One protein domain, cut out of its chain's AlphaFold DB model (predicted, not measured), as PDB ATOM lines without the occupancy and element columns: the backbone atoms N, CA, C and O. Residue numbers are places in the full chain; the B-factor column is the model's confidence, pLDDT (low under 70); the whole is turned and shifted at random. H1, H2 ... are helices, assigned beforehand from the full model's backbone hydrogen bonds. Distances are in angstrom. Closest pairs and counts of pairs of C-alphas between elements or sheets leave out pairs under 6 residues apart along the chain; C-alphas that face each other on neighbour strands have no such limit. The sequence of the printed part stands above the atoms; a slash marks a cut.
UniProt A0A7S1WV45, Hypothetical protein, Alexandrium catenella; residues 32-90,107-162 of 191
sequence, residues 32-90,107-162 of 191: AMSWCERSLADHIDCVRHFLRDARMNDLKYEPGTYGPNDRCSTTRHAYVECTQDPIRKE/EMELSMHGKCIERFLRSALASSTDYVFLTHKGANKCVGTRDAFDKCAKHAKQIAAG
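Overview. This is residues 32 to 90 and 107 to 162 of the 191 residues of the protein "Hypothetical protein" of Alexandrium catenella (UniProt A0A7S1WV45). Two helix pairs cross in the middle of an elongated body: H1 and H3 cross there, while H2 runs back beside the first half of H1 towards one end and H5 runs back beside the first half of H3 towards the other end. The long link of residues 57 to 72 folds back from the end of H1 to the start of H2, and the little helix H4 sits in the turn from H3 to H5, near H2. The printed part has 115 residues with five named helices, H1 to H5 in chain order, and no named strand; the class is all helix. It is compact, with a radius of gyration of the C-alphas of 15.1 A, and spans 55 by 27 by 23 A.

Arrangement. H1, residues 37 to 56, touches H2, residues 73 to 84, with residues 39 to 46 alone; the closest C-alphas, of His 43 and Thr 75, are 4.8 A apart. They form a helical hairpin at a shallow tilt of 18 degrees, opposite ways. H1 touches H3, residues 107 to 126, with residues 40 to 48 alone, at a steep tilt of 43 degrees, opposite ways; the closest C-alphas, of Ile 44 and Gly 114, are 5.5 A apart. H3 touches H5, residues 143 to 160, with residues 109 to 116 alone, at a shallow tilt of 16 degrees, opposite ways; the closest C-alphas, of Glu 109 and Phe 149, are 5.0 A apart. H1, H3 and H5 make an up-and-down bundle, each running against the one before it. With two of three touching pairs at a shallow tilt, the helix packing is mostly aligned, but only just. H1 and H5 are close but not clearly touching, with the closest C-alphas, of Arg 55 and Ala 153, 7.0 A apart. H4, residues 132 to 135, touches no helix but is near H2; H2 and H5 are apart. Every O i to N i+4 pair is within hydrogen-bond range in H1, H2, H3 and H5, while H4 is too short for such a pair.

Along the chain. H1 begins at C-alpha 37 (-23.509, -64.203, 28.646) and measures 28.5 A from first to last C-alpha. H2 measures 16.4 A. H3 begins at C-alpha 107 (-16.489, -83.585, 26.196) and measures 28.4 A. H4 has four residues. H5 measures 25.5 A and ends at C-alpha 160 (-17.575, -98.690, 20.062).

Size, cuts and confidence. The outline is only just a rod, and the two C-alphas farthest apart, of Ile 87 and Gly 162, are 55.6 A apart. Residues 91 to 106 are not printed, in the link from H2 to H3, and C-alphas 90 and 107 are 34.6 A apart across this cut. The link from H1 to H2 is long, with 16 residues; that from H3 to H4 is tight and that from H4 to H5 short. The mean pLDDT of the printed part is 84.5; residues 32 to 34, 86 to 90 and 130 to 138 are under 70.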
ATOM      1  N   ALA A  32     -21.375 -54.320  30.128       55.34
ATOM      2  CA  ALA A  32     -22.285 -54.500  28.999       55.34
ATOM      3  C   ALA A  32     -22.230 -55.907  28.393       55.34
ATOM      4  O   ALA A  32     -23.064 -56.212  27.554       55.34
ATOM      5  N   MET A  33     -21.266 -56.749  28.770       62.31
ATOM      6  CA  MET A  33     -21.164 -58.104  28.217       62.31
ATOM      7  C   MET A  33     -21.779 -59.166  29.128       62.31
ATOM      8  O   MET A  33     -22.233 -60.183  28.617       62.31
ATOM      9  N   SER A  34     -21.887 -58.903  30.438       67.69
ATOM     10  CA  SER A  34     -22.351 -59.882  31.433       67.69
ATOM     11  C   SER A  34     -23.811 -60.332  31.247       67.69
ATOM     12  O   SER A  34     -24.160 -61.454  31.608       67.69
ATOM     13  N   TRP A  35     -24.670 -59.496  30.660       73.00
ATOM     14  CA  TRP A  35     -26.078 -59.834  30.421       73.00
ATOM     15  C   TRP A  35     -26.293 -60.698  29.173       73.00
ATOM     16  O   TRP A  35     -27.168 -61.564  29.163       73.00
ATOM     17  N   CYS A  36     -25.454 -60.515  28.151       86.12
ATOM     18  CA  CYS A  36     -25.464 -61.349  26.951       86.12
ATOM     19  C   CYS A  36     -24.782 -62.701  27.152       86.12
ATOM     20  O   CYS A  36     -24.868 -63.556  26.272       86.12
ATOM     21  N   GLU A  37     -24.152 -62.929  28.309       86.06
ATOM     22  CA  GLU A  37     -23.509 -64.203  28.646       86.06
ATOM     23  C   GLU A  37     -24.471 -65.378  28.572       86.06
ATOM     24  O   GLU A  37     -24.070 -66.460  28.158       86.06
ATOM     25  N   ARG A  38     -25.753 -65.178  28.911       86.19
ATOM     26  CA  ARG A  38     -26.744 -66.249  28.767       86.19
ATOM     27  C   ARG A  38     -26.933 -66.631  27.305       86.19
ATOM     28  O   ARG A  38     -26.791 -67.796  26.969       86.19
ATOM     29  N   SER A  39     -27.196 -65.660  26.431       89.62
ATOM     30  CA  SER A  39     -27.375 -65.935  25.001       89.62
ATOM     31  C   SER A  39     -26.108 -66.515  24.365       89.62
ATOM     32  O   SER A  39     -26.197 -67.360  23.477       89.62
ATOM     33  N   LEU A  40     -24.926 -66.108  24.842       90.56
ATOM     34  CA  LEU A  40     -23.656 -66.705  24.438       90.56
ATOM     35  C   LEU A  40     -23.539 -68.164  24.892       90.56
ATOM     36  O   LEU A  40     -23.164 -69.018  24.091       90.56
ATOM     37  N   ALA A  41     -23.877 -68.454  26.149       89.56
ATOM     38  CA  ALA A  41     -23.885 -69.807  26.695       89.56
ATOM     39  C   ALA A  41     -24.869 -70.708  25.933       89.56
ATOM     40  O   ALA A  41     -24.465 -71.770  25.464       89.56
ATOM     41  N   ASP A  42     -26.097 -70.241  25.691       91.62
ATOM     42  CA  ASP A  42     -27.111 -70.954  24.905       91.62
ATOM     43  C   ASP A  42     -26.607 -71.258  23.485       91.62
ATOM     44  O   ASP A  42     -26.827 -72.343  22.936       91.62
ATOM     45  N   HIS A  43     -25.887 -70.311  22.874       93.88
ATOM     46  CA  HIS A  43     -25.269 -70.526  21.572       93.88
ATOM     47  C   HIS A  43     -24.169 -71.591  21.621       93.88
ATOM     48  O   HIS A  43     -24.153 -72.495  20.782       93.88
ATOM     49  N   ILE A  44     -23.270 -71.522  22.604       92.44
ATOM     50  CA  ILE A  44     -22.194 -72.503  22.782       92.44
ATOM     51  C   ILE A  44     -22.773 -73.900  23.018       92.44
ATOM     52  O   ILE A  44     -22.312 -74.866  22.405       92.44
ATOM     53  N   ASP A  45     -23.802 -74.015  23.850       92.81
ATOM     54  CA  ASP A  45     -24.436 -75.294  24.157       92.81
ATOM     55  C   ASP A  45     -25.206 -75.856  22.963       92.81
ATOM     56  O   ASP A  45     -25.120 -77.063  22.706       92.81
ATOM     57  N   CYS A  46     -25.856 -75.001  22.165       93.75
ATOM     58  CA  CYS A  46     -26.406 -75.398  20.871       93.75
ATOM     59  C   CYS A  46     -25.314 -75.976  19.965       93.75
ATOM     60  O   CYS A  46     -25.486 -77.060  19.403       93.75
ATOM     61  N   VAL A  47     -24.174 -75.286  19.833       92.38
ATOM     62  CA  VAL A  47     -23.083 -75.735  18.958       92.38
ATOM     63  C   VAL A  47     -22.519 -77.071  19.433       92.38
ATOM     64  O   VAL A  47     -22.315 -77.963  18.611       92.38
ATOM     65  N   ARG A  48     -22.320 -77.252  20.744       90.94
ATOM     66  CA  ARG A  48     -21.859 -78.525  21.321       90.94
ATOM     67  C   ARG A  48     -22.823 -79.668  21.016       90.94
ATOM     68  O   ARG A  48     -22.390 -80.719  20.541       90.94
ATOM     69  N   HIS A  49     -24.120 -79.458  21.248       91.38
ATOM     70  CA  HIS A  49     -25.145 -80.462  20.965       91.38
ATOM     71  C   HIS A  49     -25.212 -80.800  19.480       91.38
ATOM     72  O   HIS A  49     -25.213 -81.975  19.119       91.38
ATOM     73  N   PHE A  50     -25.217 -79.790  18.613       91.44
ATOM     74  CA  PHE A  50     -25.320 -80.012  17.179       91.44
ATOM     75  C   PHE A  50     -24.071 -80.681  16.602       91.44
ATOM     76  O   PHE A  50     -24.204 -81.567  15.766       91.44
ATOM     77  N   LEU A  51     -22.867 -80.338  17.067       91.31
ATOM     78  CA  LEU A  51     -21.644 -81.035  16.655       91.31
ATOM     79  C   LEU A  51     -21.677 -82.517  17.034       91.31
ATOM     80  O   LEU A  51     -21.297 -83.366  16.226       91.31
ATOM     81  N   ARG A  52     -22.165 -82.836  18.238       89.56
ATOM     82  CA  ARG A  52     -22.369 -84.222  18.666       89.56
ATOM     83  C   ARG A  52     -23.386 -84.929  17.767       89.56
ATOM     84  O   ARG A  52     -23.063 -85.974  17.207       89.56
ATOM     85  N   ASP A  53     -24.566 -84.342  17.579       90.44
ATOM     86  CA  ASP A  53     -25.635 -84.887  16.731       90.44
ATOM     87  C   ASP A  53     -25.166 -85.116  15.287       90.44
ATOM     88  O   ASP A  53     -25.339 -86.196  14.722       90.44
ATOM     89  N   ALA A  54     -24.470 -84.134  14.715       90.50
ATOM     90  CA  ALA A  54     -23.963 -84.195  13.355       90.50
ATOM     91  C   ALA A  54     -22.970 -85.344  13.149       90.50
ATOM     92  O   ALA A  54     -22.971 -85.966  12.094       90.50
ATOM     93  N   ARG A  55     -22.144 -85.685  14.142       89.94
ATOM     94  CA  ARG A  55     -21.206 -86.819  14.027       89.94
ATOM     95  C   ARG A  55     -21.861 -88.172  14.270       89.94
ATOM     96  O   ARG A  55     -21.453 -89.168  13.664       89.94
ATOM     97  N   MET A  56     -22.886 -88.211  15.112       87.06
ATOM     98  CA  MET A  56     -23.675 -89.424  15.315       87.06
ATOM     99  C   MET A  56     -24.488 -89.771  14.063       87.06
ATOM    100  O   MET A  56     -24.516 -90.938  13.675       87.06
ATOM    101  N   ASN A  57     -25.041 -88.759  13.390       89.88
ATOM    102  CA  ASN A  57     -25.943 -88.903  12.243       89.88
ATOM    103  C   ASN A  57     -25.306 -88.601  10.875       89.88
ATOM    104  O   ASN A  57     -26.018 -88.495   9.883       89.88
ATOM    105  N   ASP A  58     -23.980 -88.450  10.819       88.81
ATOM    106  CA  ASP A  58     -23.216 -88.139   9.598       88.81
ATOM    107  C   ASP A  58     -23.718 -86.896   8.831       88.81
ATOM    108  O   ASP A  58     -23.719 -86.823   7.603       88.81
ATOM    109  N   LEU A  59     -24.158 -85.880   9.577       90.25
ATOM    110  CA  LEU A  59     -24.608 -84.607   9.030       90.25
ATOM    111  C   LEU A  59     -23.427 -83.660   8.795       90.25
ATOM    112  O   LEU A  59     -22.430 -83.635   9.528       90.25
ATOM    113  N   LYS A  60     -23.571 -82.805   7.781       88.38
ATOM    114  CA  LYS A  60     -22.606 -81.746   7.489       88.38
ATOM    115  C   LYS A  60     -22.826 -80.564   8.438       88.38
ATOM    116  O   LYS A  60     -23.921 -80.019   8.516       88.38
ATOM    117  N   TYR A  61     -21.772 -80.143   9.137       82.56
ATOM    118  CA  TYR A  61     -21.777 -78.936   9.968       82.56
ATOM    119  C   TYR A  61     -21.280 -77.736   9.151       82.56
ATOM    120  O   TYR A  61     -20.094 -77.671   8.814       82.56
ATOM    121  N   GLU A  62     -22.171 -76.791   8.839       85.00
ATOM    122  CA  GLU A  62     -21.860 -75.594   8.040       85.00
ATOM    123  C   GLU A  62     -22.318 -74.310   8.744       85.00
ATOM    124  O   GLU A  62     -23.259 -73.643   8.304       85.00
ATOM    125  N   PRO A  63     -21.664 -73.943   9.855       81.25
ATOM    126  CA  PRO A  63     -22.001 -72.738  10.596       81.25
ATOM    127  C   PRO A  63     -21.924 -71.499   9.705       81.25
ATOM    128  O   PRO A  63     -21.006 -71.342   8.901       81.25
ATOM    129  N   GLY A  64     -22.889 -70.601   9.878       79.38
ATOM    130  CA  GLY A  64     -23.004 -69.368   9.114       79.38
ATOM    131  C   GLY A  64     -23.787 -69.514   7.817       79.38
ATOM    132  O   GLY A  64     -24.145 -68.496   7.263       79.38
ATOM    133  N   THR A  65     -24.099 -70.715   7.321       80.56
ATOM    134  CA  THR A  65     -24.773 -70.864   6.014       80.56
ATOM    135  C   THR A  65     -26.267 -70.530   6.018       80.56
ATOM    136  O   THR A  65     -26.868 -70.544   4.947       80.56
ATOM    137  N   TYR A  66     -26.875 -70.235   7.180       80.06
ATOM    138  CA  TYR A  66     -28.328 -70.018   7.351       80.06
ATOM    139  C   TYR A  66     -29.214 -71.154   6.791       80.06
ATOM    140  O   TYR A  66     -30.432 -71.020   6.712       80.06
ATOM    141  N   GLY A  67     -28.612 -72.278   6.401       84.00
ATOM    142  CA  GLY A  67     -29.291 -73.437   5.847       84.00
ATOM    143  C   GLY A  67     -29.602 -74.494   6.912       84.00
ATOM    144  O   GLY A  67     -29.329 -74.300   8.099       84.00
ATOM    145  N   PRO A  68     -30.100 -75.672   6.496       82.50
ATOM    146  CA  PRO A  68     -30.406 -76.780   7.411       82.50
ATOM    147  C   PRO A  68     -29.178 -77.294   8.190       82.50
ATOM    148  O   PRO A  68     -29.321 -77.954   9.220       82.50
ATOM    149  N   ASN A  69     -27.975 -76.949   7.721       86.12
ATOM    150  CA  ASN A  69     -26.684 -77.301   8.311       86.12
ATOM    151  C   ASN A  69     -26.163 -76.257   9.327       86.12
ATOM    152  O   ASN A  69     -25.040 -76.399   9.817       86.12
ATOM    153  N   ASP A  70     -26.956 -75.227   9.661       86.19
ATOM    154  CA  ASP A  70     -26.655 -74.171  10.643       86.19
ATOM    155  C   ASP A  70     -27.790 -74.018  11.676       86.19
ATOM    156  O   ASP A  70     -28.439 -72.974  11.800       86.19
ATOM    157  N   ARG A  71     -28.043 -75.088  12.442       89.25
ATOM    158  CA  ARG A  71     -29.131 -75.152  13.442       89.25
ATOM    159  C   ARG A  71     -28.985 -74.164  14.604       89.25
ATOM    160  O   ARG A  71     -29.950 -73.917  15.317       89.25
ATOM    161  N   CYS A  72     -27.796 -73.591  14.786       92.56
ATOM    162  CA  CYS A  72     -27.501 -72.622  15.844       92.56
ATOM    163  C   CYS A  72     -27.523 -71.169  15.356       92.56
ATOM    164  O   CYS A  72     -27.036 -70.285  16.059       92.56
ATOM    165  N   SER A  73     -28.075 -70.914  14.166       90.44
ATOM    166  CA  SER A  73     -28.305 -69.562  13.649       90.44
ATOM    167  C   SER A  73     -29.154 -68.736  14.619       90.44
ATOM    168  O   SER A  73     -28.686 -67.699  15.071       90.44
ATOM    169  N   THR A  74     -30.309 -69.240  15.066       90.38
ATOM    170  CA  THR A  74     -31.199 -68.518  15.998       90.38
ATOM    171  C   THR A  74     -30.505 -68.094  17.295       90.38
ATOM    172  O   THR A  74     -30.600 -66.938  17.699       90.38
ATOM    173  N   THR A  75     -29.767 -68.999  17.951       93.19
ATOM    174  CA  THR A  75     -29.049 -68.670  19.199       93.19
ATOM    175  C   THR A  75     -27.876 -67.722  18.952       93.19
ATOM    176  O   THR A  75     -27.595 -66.860  19.783       93.19
ATOM    177  N   ARG A  76     -27.228 -67.814  17.781       90.62
ATOM    178  CA  ARG A  76     -26.196 -66.863  17.346       90.62
ATOM    179  C   ARG A  76     -26.776 -65.460  17.174       90.62
ATOM    180  O   ARG A  76     -26.191 -64.511  17.688       90.62
ATOM    181  N   HIS A  77     -27.904 -65.322  16.472       89.50
ATOM    182  CA  HIS A  77     -28.576 -64.029  16.291       89.50
ATOM    183  C   HIS A  77     -29.027 -63.449  17.618       89.50
ATOM    184  O   HIS A  77     -28.760 -62.280  17.851       89.50
ATOM    185  N   ALA A  78     -29.586 -64.261  18.518       89.75
ATOM    186  CA  ALA A  78     -29.981 -63.798  19.845       89.75
ATOM    187  C   ALA A  78     -28.810 -63.162  20.616       89.75
ATOM    188  O   ALA A  78     -28.979 -62.111  21.230       89.75
ATOM    189  N   TYR A  79     -27.609 -63.751  20.553       88.56
ATOM    190  CA  TYR A  79     -26.415 -63.152  21.157       88.56
ATOM    191  C   TYR A  79     -25.988 -61.854  20.454       88.56
ATOM    192  O   TYR A  79     -25.683 -60.867  21.117       88.56
ATOM    193  N   VAL A  80     -25.993 -61.830  19.120       86.62
ATOM    194  CA  VAL A  80     -25.600 -60.639  18.349       86.62
ATOM    195  C   VAL A  80     -26.577 -59.483  18.577       86.62
ATOM    196  O   VAL A  80     -26.141 -58.382  18.897       86.62
ATOM    197  N   GLU A  81     -27.881 -59.736  18.498       87.88
ATOM    198  CA  GLU A  81     -28.934 -58.762  18.803       87.88
ATOM    199  C   GLU A  81     -28.816 -58.251  20.236       87.88
ATOM    200  O   GLU A  81     -28.867 -57.045  20.458       87.88
ATOM    201  N   CYS A  82     -28.578 -59.150  21.198       86.69
ATOM    202  CA  CYS A  82     -28.299 -58.778  22.580       86.69
ATOM    203  C   CYS A  82     -27.150 -57.764  22.637       86.69
ATOM    204  O   CYS A  82     -27.316 -56.655  23.122       86.69
ATOM    205  N   THR A  83     -26.007 -58.066  22.028       82.69
ATOM    206  CA  THR A  83     -24.840 -57.172  22.088       82.69
ATOM    207  C   THR A  83     -25.046 -55.819  21.396       82.69
ATOM    208  O   THR A  83     -24.289 -54.885  21.657       82.69
ATOM    209  N   GLN A  84     -26.067 -55.702  20.541       83.06
ATOM    210  CA  GLN A  84     -26.401 -54.494  19.787       83.06
ATOM    211  C   GLN A  84     -27.579 -53.700  20.378       83.06
ATOM    212  O   GLN A  84     -27.790 -52.565  19.956       83.06
ATOM    213  N   ASP A  85     -28.333 -54.247  21.340       78.12
ATOM    214  CA  ASP A  85     -29.503 -53.591  21.941       78.12
ATOM    215  C   ASP A  85     -29.091 -52.719  23.152       78.12
ATOM    216  O   ASP A  85     -28.719 -53.247  24.209       78.12
ATOM    217  N   PRO A  86     -29.169 -51.376  23.052       66.00
ATOM    218  CA  PRO A  86     -28.783 -50.481  24.140       66.00
ATOM    219  C   PRO A  86     -29.789 -50.459  25.305       66.00
ATOM    220  O   PRO A  86     -29.424 -50.031  26.399       66.00
ATOM    221  N   ILE A  87     -31.034 -50.910  25.101       66.44
ATOM    222  CA  ILE A  87     -32.139 -50.809  26.073       66.44
ATOM    223  C   ILE A  87     -32.147 -52.008  27.026       66.44
ATOM    224  O   ILE A  87     -32.435 -51.873  28.217       66.44
ATOM    225  N   ARG A  88     -31.806 -53.205  26.539       62.75
ATOM    226  CA  ARG A  88     -31.834 -54.429  27.363       62.75
ATOM    227  C   ARG A  88     -30.696 -54.538  28.386       62.75
ATOM    228  O   ARG A  88     -30.781 -55.381  29.282       62.75
ATOM    229  N   LYS A  89     -29.707 -53.638  28.325       57.31
ATOM    230  CA  LYS A  89     -28.570 -53.539  29.259       57.31
ATOM    231  C   LYS A  89     -28.988 -53.367  30.735       57.31
ATOM    232  O   LYS A  89     -28.199 -53.683  31.617       57.31
ATOM    233  N   GLU A  90     -30.217 -52.926  31.024       54.53
ATOM    234  CA  GLU A  90     -30.683 -52.646  32.397       54.53
ATOM    235  C   GLU A  90     -31.492 -53.768  33.080       54.53
ATOM    236  O   GLU A  90     -31.736 -53.681  34.282       54.53
ATOM    237  N   GLU A 107     -15.986 -84.804  25.542       89.44
ATOM    238  CA  GLU A 107     -16.489 -83.585  26.196       89.44
ATOM    239  C   GLU A 107     -15.398 -82.516  26.348       89.44
ATOM    240  O   GLU A 107     -15.658 -81.319  26.237       89.44
ATOM    241  N   MET A 108     -14.145 -82.934  26.540       90.19
ATOM    242  CA  MET A 108     -13.012 -82.019  26.641       90.19
ATOM    243  C   MET A 108     -12.785 -81.256  25.328       90.19
ATOM    244  O   MET A 108     -12.641 -80.032  25.340       90.19
ATOM    245  N   GLU A 109     -12.799 -81.948  24.190       92.62
ATOM    246  CA  GLU A 109     -12.643 -81.368  22.856       92.62
ATOM    247  C   GLU A 109     -13.809 -80.431  22.515       92.62
ATOM    248  O   GLU A 109     -13.585 -79.331  22.004       92.62
ATOM    249  N   LEU A 110     -15.041 -80.809  22.879       88.31
ATOM    250  CA  LEU A 110     -16.215 -79.934  22.764       88.31
ATOM    251  C   LEU A 110     -16.090 -78.682  23.635       88.31
ATOM    252  O   LEU A 110     -16.415 -77.576  23.194       88.31
ATOM    253  N   SER A 111     -15.590 -78.827  24.862       88.88
ATOM    254  CA  SER A 111     -15.346 -77.702  25.762       88.88
ATOM    255  C   SER A 111     -14.297 -76.747  25.184       88.88
ATOM    256  O   SER A 111     -14.519 -75.533  25.162       88.88
ATOM    257  N   MET A 112     -13.199 -77.274  24.627       91.81
ATOM    258  CA  MET A 112     -12.179 -76.474  23.934       91.81
ATOM    259  C   MET A 112     -12.743 -75.734  22.717       91.81
ATOM    260  O   MET A 112     -12.431 -74.558  22.513       91.81
ATOM    261  N   HIS A 113     -13.582 -76.393  21.916       92.75
ATOM    262  CA  HIS A 113     -14.206 -75.758  20.761       92.75
ATOM    263  C   HIS A 113     -15.173 -74.641  21.176       92.75
ATOM    264  O   HIS A 113     -15.082 -73.533  20.647       92.75
ATOM    265  N   GLY A 114     -16.009 -74.883  22.193       88.88
ATOM    266  CA  GLY A 114     -16.893 -73.864  22.766       88.88
ATOM    267  C   GLY A 114     -16.131 -72.626  23.248       88.88
ATOM    268  O   GLY A 114     -16.483 -71.510  22.877       88.88
ATOM    269  N   LYS A 115     -15.017 -72.810  23.972       91.44
ATOM    270  CA  LYS A 115     -14.147 -71.701  24.416       91.44
ATOM    271  C   LYS A 115     -13.512 -70.932  23.254       91.44
ATOM    272  O   LYS A 115     -13.320 -69.720  23.353       91.44
ATOM    273  N   CYS A 116     -13.164 -71.615  22.160       92.56
ATOM    274  CA  CYS A 116     -12.662 -70.950  20.957       92.56
ATOM    275  C   CYS A 116     -13.723 -70.019  20.360       92.56
ATOM    276  O   CYS A 116     -13.425 -68.857  20.082       92.56
ATOM    277  N   ILE A 117     -14.954 -70.521  20.209       89.56
ATOM    278  CA  ILE A 117     -16.086 -69.746  19.692       89.56
ATOM    279  C   ILE A 117     -16.351 -68.544  20.593       89.56
ATOM    280  O   ILE A 117     -16.419 -67.425  20.098       89.56
ATOM    281  N   GLU A 118     -16.418 -68.764  21.907       89.50
ATOM    282  CA  GLU A 118     -16.642 -67.716  22.902       89.50
ATOM    283  C   GLU A 118     -15.613 -66.585  22.781       89.50
ATOM    284  O   GLU A 118     -15.965 -65.418  22.599       89.50
ATOM    285  N   ARG A 119     -14.318 -66.930  22.817       90.50
ATOM    286  CA  ARG A 119     -13.229 -65.951  22.725       90.50
ATOM    287  C   ARG A 119     -13.279 -65.190  21.405       90.50
ATOM    288  O   ARG A 119     -13.063 -63.977  21.395       90.50
ATOM    289  N   PHE A 120     -13.532 -65.891  20.301       87.94
ATOM    290  CA  PHE A 120     -13.557 -65.272  18.982       87.94
ATOM    291  C   PHE A 120     -14.767 -64.344  18.815       87.94
ATOM    292  O   PHE A 120     -14.584 -63.223  18.352       87.94
ATOM    293  N   LEU A 121     -15.959 -64.748  19.269       84.12
ATOM    294  CA  LEU A 121     -17.166 -63.912  19.272       84.12
ATOM    295  C   LEU A 121     -16.973 -62.627  20.077       84.12
ATOM    296  O   LEU A 121     -17.182 -61.539  19.545       84.12
ATOM    297  N   ARG A 122     -16.504 -62.741  21.327       86.75
ATOM    298  CA  ARG A 122     -16.215 -61.574  22.176       86.75
ATOM    299  C   ARG A 122     -15.233 -60.619  21.499       86.75
ATOM    300  O   ARG A 122     -15.460 -59.413  21.467       86.75
ATOM    301  N   SER A 123     -14.148 -61.164  20.943       87.00
ATOM    302  CA  SER A 123     -13.104 -60.365  20.291       87.00
ATOM    303  C   SER A 123     -13.617 -59.678  19.027       87.00
ATOM    304  O   SER A 123     -13.296 -58.513  18.796       87.00
ATOM    305  N   ALA A 124     -14.416 -60.380  18.219       83.94
ATOM    306  CA  ALA A 124     -14.968 -59.848  16.979       83.94
ATOM    307  C   ALA A 124     -15.892 -58.657  17.245       83.94
ATOM    308  O   ALA A 124     -15.727 -57.602  16.638       83.94
ATOM    309  N   LEU A 125     -16.783 -58.787  18.229       81.69
ATOM    310  CA  LEU A 125     -17.688 -57.710  18.625       81.69
ATOM    311  C   LEU A 125     -16.939 -56.518  19.229       81.69
ATOM    312  O   LEU A 125     -17.182 -55.380  18.833       81.69
ATOM    313  N   ALA A 126     -15.977 -56.765  20.122       83.88
ATOM    314  CA  ALA A 126     -15.202 -55.701  20.762       83.88
ATOM    315  C   ALA A 126     -14.342 -54.896  19.771       83.88
ATOM    316  O   ALA A 126     -14.135 -53.702  19.962       83.88
ATOM    317  N   SER A 127     -13.838 -55.543  18.718       83.62
ATOM    318  CA  SER A 127     -13.003 -54.903  17.693       83.62
ATOM    319  C   SER A 127     -13.779 -54.468  16.449       83.62
ATOM    320  O   SER A 127     -13.165 -53.972  15.507       83.62
ATOM    321  N   SER A 128     -15.104 -54.676  16.424       76.12
ATOM    322  CA  SER A 128     -15.936 -54.513  15.222       76.12
ATOM    323  C   SER A 128     -15.341 -55.211  13.990       76.12
ATOM    324  O   SER A 128     -15.480 -54.733  12.865       76.12
ATOM    325  N   THR A 129     -14.633 -56.327  14.192       77.69
ATOM    326  CA  THR A 129     -14.095 -57.113  13.083       77.69
ATOM    327  C   THR A 129     -15.168 -58.038  12.536       77.69
ATOM    328  O   THR A 129     -15.978 -58.591  13.282       77.69
ATOM    329  N   ASP A 130     -15.155 -58.218  11.214       68.56
ATOM    330  CA  ASP A 130     -16.104 -59.078  10.518       68.56
ATOM    331  C   ASP A 130     -16.036 -60.505  11.065       68.56
ATOM    332  O   ASP A 130     -15.101 -61.277  10.816       68.56
ATOM    333  N   TYR A 131     -17.067 -60.871  11.824       66.44
ATOM    334  CA  TYR A 131     -17.266 -62.244  12.232       66.44
ATOM    335  C   TYR A 131     -17.660 -63.044  10.991       66.44
ATOM    336  O   TYR A 131     -18.688 -62.783  10.369       66.44
ATOM    337  N   VAL A 132     -16.848 -64.041  10.638       66.38
ATOM    338  CA  VAL A 132     -17.006 -64.867   9.422       66.38
ATOM    339  C   VAL A 132     -18.414 -65.437   9.273       66.38
ATOM    340  O   VAL A 132     -18.911 -65.583   8.164       66.38
ATOM    341  N   PHE A 133     -19.073 -65.734  10.391       64.94
ATOM    342  CA  PHE A 133     -20.416 -66.310  10.402       64.94
ATOM    343  C   PHE A 133     -21.541 -65.273  10.259       64.94
ATOM    344  O   PHE A 133     -22.703 -65.657  10.150       64.94
ATOM    345  N   LEU A 134     -21.214 -63.979  10.274       62.09
ATOM    346  CA  LEU A 134     -22.123 -62.885   9.926       62.09
ATOM    347  C   LEU A 134     -21.912 -62.419   8.483       62.09
ATOM    348  O   LEU A 134     -22.880 -62.098   7.805       62.09
ATOM    349  N   THR A 135     -20.668 -62.404   8.000       62.84
ATOM    350  CA  THR A 135     -20.331 -61.811   6.695       62.84
ATOM    351  C   THR A 135     -20.062 -62.826   5.590       62.84
ATOM    352  O   THR A 135     -19.901 -62.435   4.434       62.84
ATOM    353  N   HIS A 136     -19.963 -64.118   5.925       65.12
ATOM    354  CA  HIS A 136     -19.490 -65.197   5.041       65.12
ATOM    355  C   HIS A 136     -18.094 -64.956   4.441       65.12
ATOM    356  O   HIS A 136     -17.649 -65.693   3.560       65.12
ATOM    357  N   LYS A 137     -17.381 -63.930   4.914       62.97
ATOM    358  CA  LYS A 137     -16.067 -63.519   4.432       62.97
ATOM    359  C   LYS A 137     -15.089 -63.601   5.597       62.97
ATOM    360  O   LYS A 137     -15.060 -62.743   6.468       62.97
ATOM    361  N   GLY A 138     -14.285 -64.661   5.616       68.06
ATOM    362  CA  GLY A 138     -13.108 -64.769   6.479       68.06
ATOM    363  C   GLY A 138     -12.769 -66.200   6.895       68.06
ATOM    364  O   GLY A 138     -13.424 -67.164   6.509       68.06
ATOM    365  N   ALA A 139     -11.685 -66.343   7.657       74.25
ATOM    366  CA  ALA A 139     -11.143 -67.646   8.041       74.25
ATOM    367  C   ALA A 139     -11.875 -68.248   9.252       74.25
ATOM    368  O   ALA A 139     -12.014 -67.587  10.281       74.25
ATOM    369  N   ASN A 140     -12.256 -69.527   9.171       80.00
ATOM    370  CA  ASN A 140     -12.801 -70.277  10.305       80.00
ATOM    371  C   ASN A 140     -11.725 -70.458  11.396       80.00
ATOM    372  O   ASN A 140     -10.933 -71.400  11.364       80.00
ATOM    373  N   LYS A 141     -11.687 -69.536  12.364       86.06
ATOM    374  CA  LYS A 141     -10.663 -69.488  13.420       86.06
ATOM    375  C   LYS A 141     -10.706 -70.682  14.378       86.06
ATOM    376  O   LYS A 141      -9.701 -70.962  15.021       86.06
ATOM    377  N   CYS A 142     -11.829 -71.397  14.441       90.44
ATOM    378  CA  CYS A 142     -12.017 -72.550  15.322       90.44
ATOM    379  C   CYS A 142     -11.965 -73.893  14.583       90.44
ATOM    380  O   CYS A 142     -12.354 -74.918  15.142       90.44
ATOM    381  N   VAL A 143     -11.449 -73.913  13.347       90.94
ATOM    382  CA  VAL A 143     -11.278 -75.149  12.570       90.94
ATOM    383  C   VAL A 143     -10.399 -76.168  13.299       90.94
ATOM    384  O   VAL A 143     -10.777 -77.325  13.399       90.94
ATOM    385  N   GLY A 144      -9.294 -75.740  13.918       91.88
ATOM    386  CA  GLY A 144      -8.379 -76.663  14.600       91.88
ATOM    387  C   GLY A 144      -9.006 -77.372  15.805       91.88
ATOM    388  O   GLY A 144      -8.823 -78.574  15.977       91.88
ATOM    389  N   THR A 145      -9.789 -76.657  16.621       93.44
ATOM    390  CA  THR A 145     -10.497 -77.263  17.764       93.44
ATOM    391  C   THR A 145     -11.672 -78.128  17.314       93.44
ATOM    392  O   THR A 145     -11.956 -79.137  17.954       93.44
ATOM    393  N   ARG A 146     -12.314 -77.788  16.188       91.69
ATOM    394  CA  ARG A 146     -13.328 -78.639  15.552       91.69
ATOM    395  C   ARG A 146     -12.720 -79.948  15.051       91.69
ATOM    396  O   ARG A 146     -13.233 -81.016  15.357       91.69
ATOM    397  N   ASP A 147     -11.607 -79.876  14.332       93.31
ATOM    398  CA  ASP A 147     -10.947 -81.054  13.771       93.31
ATOM    399  C   ASP A 147     -10.425 -81.987  14.882       93.31
ATOM    400  O   ASP A 147     -10.391 -83.207  14.712       93.31
ATOM    401  N   ALA A 148     -10.045 -81.437  16.042       92.44
ATOM    402  CA  ALA A 148      -9.712 -82.225  17.230       92.44
ATOM    403  C   ALA A 148     -10.921 -83.017  17.758       92.44
ATOM    404  O   ALA A 148     -10.801 -84.218  18.007       92.44
ATOM    405  N   PHE A 149     -12.091 -82.376  17.859       93.25
ATOM    406  CA  PHE A 149     -13.336 -83.064  18.208       93.25
ATOM    407  C   PHE A 149     -13.695 -84.145  17.182       93.25
ATOM    408  O   PHE A 149     -13.995 -85.272  17.566       93.25
ATOM    409  N   ASP A 150     -13.587 -83.846  15.887       91.56
ATOM    410  CA  ASP A 150     -13.900 -84.796  14.815       91.56
ATOM    411  C   ASP A 150     -13.028 -86.057  14.889       91.56
ATOM    412  O   ASP A 150     -13.525 -87.177  14.736       91.56
ATOM    413  N   LYS A 151     -11.731 -85.891  15.177       92.62
ATOM    414  CA  LYS A 151     -10.808 -87.010  15.407       92.62
ATOM    415  C   LYS A 151     -11.215 -87.834  16.625       92.62
ATOM    416  O   LYS A 151     -11.260 -89.059  16.522       92.62
ATOM    417  N   CYS A 152     -11.535 -87.180  17.742       92.88
ATOM    418  CA  CYS A 152     -11.987 -87.870  18.948       92.88
ATOM    419  C   CYS A 152     -13.276 -88.662  18.690       92.88
ATOM    420  O   CYS A 152     -13.334 -89.856  18.976       92.88
ATOM    421  N   ALA A 153     -14.284 -88.036  18.077       91.50
ATOM    422  CA  ALA A 153     -15.564 -88.670  17.786       91.50
ATOM    423  C   ALA A 153     -15.401 -89.881  16.855       91.50
ATOM    424  O   ALA A 153     -15.988 -90.937  17.097       91.50
ATOM    425  N   LYS A 154     -14.559 -89.762  15.819       90.94
ATOM    426  CA  LYS A 154     -14.241 -90.877  14.917       90.94
ATOM    427  C   LYS A 154     -13.585 -92.037  15.662       90.94
ATOM    428  O   LYS A 154     -13.985 -93.183  15.468       90.94
ATOM    429  N   HIS A 155     -12.610 -91.743  16.519       88.81
ATOM    430  CA  HIS A 155     -11.915 -92.754  17.307       88.81
ATOM    431  C   HIS A 155     -12.859 -93.452  18.299       88.81
ATOM    432  O   HIS A 155     -12.908 -94.679  18.340       88.81
ATOM    433  N   ALA A 156     -13.697 -92.696  19.017       87.75
ATOM    434  CA  ALA A 156     -14.711 -93.254  19.912       87.75
ATOM    435  C   ALA A 156     -15.686 -94.185  19.169       87.75
ATOM    436  O   ALA A 156     -16.027 -95.255  19.671       87.75
ATOM    437  N   LYS A 157     -16.082 -93.824  17.941       89.12
ATOM    438  CA  LYS A 157     -16.940 -94.655  17.081       89.12
ATOM    439  C   LYS A 157     -16.247 -95.957  16.655       89.12
ATOM    440  O   LYS A 157     -16.894 -96.997  16.612       89.12
ATOM    441  N   GLN A 158     -14.938 -95.920  16.384       89.94
ATOM    442  CA  GLN A 158     -14.145 -97.112  16.054       89.94
ATOM    443  C   GLN A 158     -14.012 -98.073  17.243       89.94
ATOM    444  O   GLN A 158     -14.180 -99.276  17.058       89.94
ATOM    445  N   ILE A 159     -13.783 -97.548  18.452       86.25
ATOM    446  CA  ILE A 159     -13.759 -98.350  19.686       86.25
ATOM    447  C   ILE A 159     -15.134 -98.983  19.934       86.25
ATOM    448  O   ILE A 159     -15.228-100.188  20.150       86.25
ATOM    449  N   ALA A 160     -16.212 -98.197  19.845       87.06
ATOM    450  CA  ALA A 160     -17.575 -98.690  20.062       87.06
ATOM    451  C   ALA A 160     -17.989 -99.772  19.049       87.06
ATOM    452  O   ALA A 160     -18.748-100.677  19.387       87.06
ATOM    453  N   ALA A 161     -17.471 -99.704  17.820       92.12
ATOM    454  CA  ALA A 161     -17.686-100.714  16.788       92.12
ATOM    455  C   ALA A 161     -16.812-101.975  16.959       92.12
ATOM    456  O   ALA A 161     -16.897-102.880  16.131       92.12
ATOM    457  N   GLY A 162     -15.937-102.030  17.971       91.88
ATOM    458  CA  GLY A 162     -14.967-103.116  18.151       91.88
ATOM    459  C   GLY A 162     -13.869-103.151  17.082       91.88
ATOM    460  O   GLY A 162     -13.147-104.136  16.971       91.88
TER     461      GLY A 162